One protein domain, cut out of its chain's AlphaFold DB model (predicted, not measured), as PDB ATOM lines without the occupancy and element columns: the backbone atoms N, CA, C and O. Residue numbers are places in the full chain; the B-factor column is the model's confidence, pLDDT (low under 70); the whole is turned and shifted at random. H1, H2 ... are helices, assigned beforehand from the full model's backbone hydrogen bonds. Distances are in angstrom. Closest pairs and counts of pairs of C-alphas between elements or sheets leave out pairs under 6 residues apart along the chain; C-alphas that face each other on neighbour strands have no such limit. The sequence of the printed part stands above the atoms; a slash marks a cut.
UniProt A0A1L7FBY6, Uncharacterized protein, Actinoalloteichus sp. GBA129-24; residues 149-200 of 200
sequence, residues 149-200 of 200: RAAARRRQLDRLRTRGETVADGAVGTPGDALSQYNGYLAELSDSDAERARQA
ATOM      1  N   ARG A 149     -67.070  30.432  44.858       69.06
ATOM      2  CA  ARG A 149     -65.944  29.586  44.443       69.06
ATOM      3  C   ARG A 149     -65.518  29.799  42.988       69.06
ATOM      4  O   ARG A 149     -64.323  29.856  42.721       69.06
ATOM      5  N   ALA A 150     -66.461  29.928  42.059       74.19
ATOM      6  CA  ALA A 150     -66.171  30.255  40.667       74.19
ATOM      7  C   ALA A 150     -65.582  31.672  40.550       74.19
ATOM      8  O   ALA A 150     -64.520  31.828  39.945       74.19
ATOM      9  N   ALA A 151     -66.144  32.649  41.276       80.12
ATOM     10  CA  ALA A 151     -65.617  34.015  41.298       80.12
ATOM     11  C   ALA A 151     -64.204  34.078  41.907       80.12
ATOM     12  O   ALA A 151     -63.315  34.756  41.387       80.12
ATOM     13  N   ALA A 152     -63.953  33.319  42.980       80.81
ATOM     14  CA  ALA A 152     -62.619  33.182  43.563       80.81
ATOM     15  C   ALA A 152     -61.629  32.514  42.594       80.81
ATOM     16  O   ALA A 152     -60.484  32.959  42.488       80.81
ATOM     17  N   ARG A 153     -62.072  31.494  41.845       84.75
ATOM     18  CA  ARG A 153     -61.256  30.809  40.835       84.75
ATOM     19  C   ARG A 153     -60.879  31.747  39.689       84.75
ATOM     20  O   ARG A 153     -59.713  31.765  39.312       84.75
ATOM     21  N   ARG A 154     -61.811  32.566  39.188       86.44
ATOM     22  CA  ARG A 154     -61.521  33.580  38.157       86.44
ATOM     23  C   ARG A 154     -60.485  34.595  38.635       86.44
ATOM     24  O   ARG A 154     -59.458  34.756  37.990       86.44
ATOM     25  N   ARG A 155     -60.657  35.148  39.842       88.31
ATOM     26  CA  ARG A 155     -59.674  36.064  40.461       88.31
ATOM     27  C   ARG A 155     -58.300  35.430  40.670       88.31
ATOM     28  O   ARG A 155     -57.285  36.122  40.686       88.31
ATOM     29  N   GLN A 156     -58.243  34.125  40.923       84.25
ATOM     30  CA  GLN A 156     -56.974  33.412  41.026       84.25
ATOM     31  C   GLN A 156     -56.313  33.252  39.654       84.25
ATOM     32  O   GLN A 156     -55.116  33.490  39.546       84.25
ATOM     33  N   LEU A 157     -57.079  32.906  38.618       89.19
ATOM     34  CA  LEU A 157     -56.572  32.794  37.250       89.19
ATOM     35  C   LEU A 157     -56.063  34.135  36.714       89.19
ATOM     36  O   LEU A 157     -54.978  34.169  36.145       89.19
ATOM     37  N   ASP A 158     -56.775  35.233  36.971       90.31
ATOM     38  CA  ASP A 158     -56.332  36.571  36.561       90.31
ATOM     39  C   ASP A 158     -55.015  36.952  37.241       90.31
ATOM     40  O   ASP A 158     -54.074  37.372  36.575       90.31
ATOM     41  N   ARG A 159     -54.884  36.690  38.550       85.19
ATOM     42  CA  ARG A 159     -53.621  36.913  39.276       85.19
ATOM     43  C   ARG A 159     -52.460  36.093  38.715       85.19
ATOM     44  O   ARG A 159     -51.333  36.581  38.698       85.19
ATOM     45  N   LEU A 160     -52.713  34.860  38.279       82.81
ATOM     46  CA  LEU A 160     -51.686  34.008  37.677       82.81
ATOM     47  C   LEU A 160     -51.310  34.474  36.268       82.81
ATOM     48  O   LEU A 160     -50.128  34.455  35.939       82.81
ATOM     49  N   ARG A 161     -52.278  34.939  35.471       85.00
ATOM     50  CA  ARG A 161     -52.029  35.517  34.145       85.00
ATOM     51  C   ARG A 161     -51.165  36.769  34.247       85.00
ATOM     52  O   ARG A 161     -50.110  36.805  33.629       85.00
ATOM     53  N   THR A 162     -51.538  37.723  35.102       77.31
ATOM     54  CA  THR A 162     -50.755  38.952  35.309       77.31
ATOM     55  C   THR A 162     -49.352  38.644  35.831       77.31
ATOM     56  O   THR A 162     -48.378  39.233  35.377       77.31
ATOM     57  N   ARG A 163     -49.215  37.675  36.747       73.19
ATOM     58  CA  ARG A 163     -47.900  37.251  37.249       73.19
ATOM     59  C   ARG A 163     -47.050  36.585  36.161       73.19
ATOM     60  O   ARG A 163     -45.845  36.811  36.126       73.19
ATOM     61  N   GLY A 164     -47.660  35.788  35.285       65.81
ATOM     62  CA  GLY A 164     -46.988  35.191  34.130       65.81
ATOM     63  C   GLY A 164     -46.497  36.241  33.131       65.81
ATOM     64  O   GLY A 164     -45.367  36.143  32.670       65.81
ATOM     65  N   GLU A 165     -47.296  37.280  32.881       63.00
ATOM     66  CA  GLU A 165     -46.935  38.422  32.024       63.00
ATOM     67  C   GLU A 165     -45.712  39.175  32.569       63.00
ATOM     68  O   GLU A 165     -44.744  39.389  31.848       63.00
ATOM     69  N   THR A 166     -45.682  39.459  33.878       59.09
ATOM     70  CA  THR A 166     -44.549  40.167  34.509       59.09
ATOM     71  C   THR A 166     -43.239  39.374  34.536       59.09
ATOM     72  O   THR A 166     -42.170  39.962  34.644       59.09
ATOM     73  N   VAL A 167     -43.306  38.039  34.475       59.09
ATOM     74  CA  VAL A 167     -42.116  37.171  34.420       59.09
ATOM     75  C   VAL A 167     -41.644  36.991  32.973       59.09
ATOM     76  O   VAL A 167     -40.444  36.871  32.740       59.09
ATOM     77  N   ALA A 168     -42.568  37.018  32.006       55.28
ATOM     78  CA  ALA A 168     -42.258  36.940  30.582       55.28
ATOM     79  C   ALA A 168     -41.487  38.172  30.073       55.28
ATOM     80  O   ALA A 168     -40.589  38.008  29.254       55.28
ATOM     81  N   ASP A 169     -41.742  39.368  30.617       56.94
ATOM     82  CA  ASP A 169     -40.999  40.596  30.268       56.94
ATOM     83  C   ASP A 169     -39.503  40.560  30.657       56.94
ATOM     84  O   ASP A 169     -38.706  41.346  30.146       56.94
ATOM     85  N   GLY A 170     -39.092  39.655  31.555       59.12
ATOM     86  CA  GLY A 170     -37.701  39.528  32.014       59.12
ATOM     87  C   GLY A 170     -36.874  38.448  31.308       59.12
ATOM     88  O   GLY A 170     -35.660  38.389  31.507       59.12
ATOM     89  N   ALA A 171     -37.500  37.580  30.508       57.56
ATOM     90  CA  ALA A 171     -36.836  36.463  29.846       57.56
ATOM     91  C   ALA A 171     -36.735  36.734  28.341       57.56
ATOM     92  O   ALA A 171     -37.734  36.754  27.628       57.56
ATOM     93  N   VAL A 172     -35.513  36.933  27.843       58.19
ATOM     94  CA  VAL A 172     -35.230  37.003  26.403       58.19
ATOM     95  C   VAL A 172     -35.489  35.614  25.797       58.19
ATOM     96  O   VAL A 172     -34.608  34.759  25.782       58.19
ATOM     97  N   GLY A 173     -36.732  35.373  25.376       60.56
ATOM     98  CA  GLY A 173     -37.222  34.142  24.750       60.56
ATOM     99  C   GLY A 173     -38.703  33.924  25.064       60.56
ATOM    100  O   GLY A 173     -39.088  33.887  26.232       60.56
ATOM    101  N   THR A 174     -39.555  33.791  24.041       70.19
ATOM    102  CA  THR A 174     -40.998  33.603  24.244       70.19
ATOM    103  C   THR A 174     -41.224  32.320  25.055       70.19
ATOM    104  O   THR A 174     -40.725  31.267  24.659       70.19
ATOM    105  N   PRO A 175     -41.999  32.327  26.155       66.19
ATOM    106  CA  PRO A 175     -42.242  31.123  26.963       66.19
ATOM    107  C   PRO A 175     -42.790  29.920  26.170       66.19
ATOM    108  O   PRO A 175     -42.590  28.770  26.559       66.19
ATOM    109  N   GLY A 176     -43.459  30.177  25.040       70.81
ATOM    110  CA  GLY A 176     -43.921  29.142  24.112       70.81
ATOM    111  C   GLY A 176     -42.800  28.427  23.350       70.81
ATOM    112  O   GLY A 176     -42.960  27.257  23.007       70.81
ATOM    113  N   ASP A 177     -41.655  29.077  23.138       80.25
ATOM    114  CA  ASP A 177     -40.528  28.529  22.373       80.25
ATOM    115  C   ASP A 177     -39.767  27.471  23.188       80.25
ATOM    116  O   ASP A 177     -39.402  26.417  22.672       80.25
ATOM    117  N   ALA A 178     -39.605  27.692  24.496       79.62
ATOM    118  CA  ALA A 178     -38.998  26.705  25.391       79.62
ATOM    119  C   ALA A 178     -39.894  25.466  25.573       79.62
ATOM    120  O   ALA A 178     -39.416  24.331  25.590       79.62
ATOM    121  N   LEU A 179     -41.211  25.675  25.681       76.50
ATOM    122  CA  LEU A 179     -42.169  24.584  25.831       76.50
ATOM    123  C   LEU A 179     -42.293  23.754  24.544       76.50
ATOM    124  O   LEU A 179     -42.416  22.533  24.617       76.50
ATOM    125  N   SER A 180     -42.242  24.394  23.372       82.94
ATOM    126  CA  SER A 180     -42.280  23.693  22.086       82.94
ATOM    127  C   SER A 180     -41.017  22.863  21.843       82.94
ATOM    128  O   SER A 180     -41.141  21.719  21.410       82.94
ATOM    129  N   GLN A 181     -39.831  23.362  22.216       86.75
ATOM    130  CA  GLN A 181     -38.593  22.568  22.190       86.75
ATOM    131  C   GLN A 181     -38.671  21.346  23.106       86.75
ATOM    132  O   GLN A 181     -38.332  20.241  22.687       86.75
ATOM    133  N   TYR A 182     -39.158  21.520  24.337       76.81
ATOM    134  CA  TYR A 182     -39.293  20.410  25.279       76.81
ATOM    135  C   TYR A 182     -40.296  19.355  24.795       76.81
ATOM    136  O   TYR A 182     -40.007  18.159  24.821       76.81
ATOM    137  N   ASN A 183     -41.459  19.786  24.301       93.56
ATOM    138  CA  ASN A 183     -42.465  18.872  23.763       93.56
ATOM    139  C   ASN A 183     -41.972  18.149  22.498       93.56
ATOM    140  O   ASN A 183     -42.286  16.974  22.319       93.56
ATOM    141  N   GLY A 184     -41.176  18.812  21.651       95.25
ATOM    142  CA  GLY A 184     -40.526  18.184  20.496       95.25
ATOM    143  C   GLY A 184     -39.518  17.109  20.906       95.25
ATOM    144  O   GLY A 184     -39.551  16.003  20.375       95.25
ATOM    145  N   TYR A 185     -38.694  17.388  21.917       90.12
ATOM    146  CA  TYR A 185     -37.738  16.418  22.458       90.12
ATOM    147  C   TYR A 185     -38.425  15.171  23.040       90.12
ATOM    148  O   TYR A 185     -37.970  14.048  22.835       90.12
ATOM    149  N   LEU A 186     -39.553  15.348  23.737       91.81
ATOM    150  CA  LEU A 186     -40.338  14.217  24.240       91.81
ATOM    151  C   LEU A 186     -40.931  13.360  23.117       91.81
ATOM    152  O   LEU A 186     -40.995  12.141  23.269       91.81
ATOM    153  N   ALA A 187     -41.348  13.973  22.009       92.62
ATOM    154  CA  ALA A 187     -41.847  13.237  20.852       92.62
ATOM    155  C   ALA A 187     -40.741  12.361  20.240       92.62
ATOM    156  O   ALA A 187     -40.953  11.170  20.022       92.62
ATOM    157  N   GLU A 188     -39.536  12.907  20.079       90.25
ATOM    158  CA  GLU A 188     -38.382  12.176  19.542       90.25
ATOM    159  C   GLU A 188     -37.948  11.008  20.446       90.25
ATOM    160  O   GLU A 188     -37.653   9.909  19.965       90.25
ATOM    161  N   LEU A 189     -37.977  11.205  21.769       93.00
ATOM    162  CA  LEU A 189     -37.706  10.132  22.725       93.00
ATOM    163  C   LEU A 189     -38.779   9.034  22.660       93.00
ATOM    164  O   LEU A 189     -38.452   7.849  22.715       93.00
ATOM    165  N   SER A 190     -40.049   9.420  22.494       90.88
ATOM    166  CA  SER A 190     -41.159   8.469  22.382       90.88
ATOM    167  C   SER A 190     -41.101   7.628  21.103       90.88
ATOM    168  O   SER A 190     -41.347   6.422  21.163       90.88
ATOM    169  N   ASP A 191     -40.704   8.225  19.976       92.19
ATOM    170  CA  ASP A 191     -40.514   7.502  18.715       92.19
ATOM    171  C   ASP A 191     -39.323   6.540  18.815       92.19
ATOM    172  O   ASP A 191     -39.430   5.374  18.429       92.19
ATOM    173  N   SER A 192     -38.224   6.975  19.438       89.75
ATOM    174  CA  SER A 192     -37.037   6.140  19.669       89.75
ATOM    175  C   SER A 192     -37.336   4.912  20.540       89.75
ATOM    176  O   SER A 192     -36.854   3.811  20.261       89.75
ATOM    177  N   ASP A 193     -38.139   5.073  21.594       91.94
ATOM    178  CA  ASP A 193     -38.551   3.963  22.460       91.94
ATOM    179  C   ASP A 193     -39.520   3.010  21.742       91.94
ATOM    180  O   ASP A 193     -39.415   1.788  21.891       91.94
ATOM    181  N   ALA A 194     -40.416   3.540  20.905       89.31
ATOM    182  CA  ALA A 194     -41.312   2.734  20.081       89.31
ATOM    183  C   ALA A 194     -40.554   1.920  19.018       89.31
ATOM    184  O   ALA A 194     -40.925   0.776  18.741       89.31
ATOM    185  N   GLU A 195     -39.484   2.465  18.437       88.62
ATOM    186  CA  GLU A 195     -38.619   1.745  17.498       88.62
ATOM    187  C   GLU A 195     -37.814   0.636  18.183       88.62
ATOM    188  O   GLU A 195     -37.776  -0.487  17.674       88.62
ATOM    189  N   ARG A 196     -37.244   0.892  19.367       88.12
ATOM    190  CA  ARG A 196     -36.539  -0.135  20.160       88.12
ATOM    191  C   ARG A 196     -37.455  -1.289  20.553       88.12
ATOM    192  O   ARG A 196     -37.041  -2.441  20.475       88.12
ATOM    193  N   ALA A 197     -38.704  -0.997  20.916       81.94
ATOM    194  CA  ALA A 197     -39.699  -2.011  21.260       81.94
ATOM    195  C   ALA A 197     -40.116  -2.896  20.071       81.94
ATOM    196  O   ALA A 197     -40.597  -4.002  20.283       81.94
ATOM    197  N   ARG A 198     -39.948  -2.428  18.827       84.00
ATOM    198  CA  ARG A 198     -40.229  -3.216  17.611       84.00
ATOM    199  C   ARG A 198     -39.056  -4.094  17.172       84.00
ATOM    200  O   ARG A 198     -39.257  -4.990  16.360       84.00
ATOM    201  N   GLN A 199     -37.847  -3.798  17.643       82.31
ATOM    202  CA  GLN A 199     -36.620  -4.528  17.301       82.31
ATOM    203  C   GLN A 199     -36.239  -5.595  18.344       82.31
ATOM    204  O   GLN A 199     -35.281  -6.335  18.117       82.31
ATOM    205  N   ALA A 200     -36.965  -5.663  19.464       67.00
ATOM    206  CA  ALA A 200     -36.851  -6.683  20.510       67.00
ATOM    207  C   ALA A 200     -37.882  -7.803  20.309       67.00
ATOM    208  O   ALA A 200     -37.535  -8.967  20.610       67.00
TER     209      ALA A 200
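Overview. This is residues 149 to 200 of the 200 residues of an uncharacterized protein of Actinoalloteichus sp. GBA129-24 (UniProt A0A1L7FBY6). Two helices, H1 and then the longer H2, make an open L, with their near ends at a corner where residues 169 to 174 loop from one to the other. Both arms stick out, residues 149 to 163 of H1 and residues 176 to 199 of H2, and nothing fills the space between them. The printed part has 52 residues, is all helix with no named strand, and is extended and flat, with a radius of gyration of the C-alphas of 18.5 A and spans of 53 by 34 by 8 A.

Arrangement. H1, residues 149 to 168, and H2, residues 175 to 199, are close but not clearly touching; their closest C-alphas, those of Ala 168 and Pro 175, are 6.9 A apart. Their lines are about perpendicular, at 84 degrees. Every O i to N i+4 pair is within hydrogen-bond range in H1, and 20 of 21 in H2.

Along the chain. H1 begins at C-alpha 149 (-65.944, 29.586, 44.443) and is 28.4 A long. H2 is 37.4 A long and ends at C-alpha 199 (-36.620, -4.528, 17.301).

Size, cuts and confidence. The C-alphas farthest apart, those of Ala 151 and Ala 200, are 54.0 A apart. The printed part has no cut, and its link is short. pLDDT is under 70 at residues 149, 164 to 173, 175 and 200.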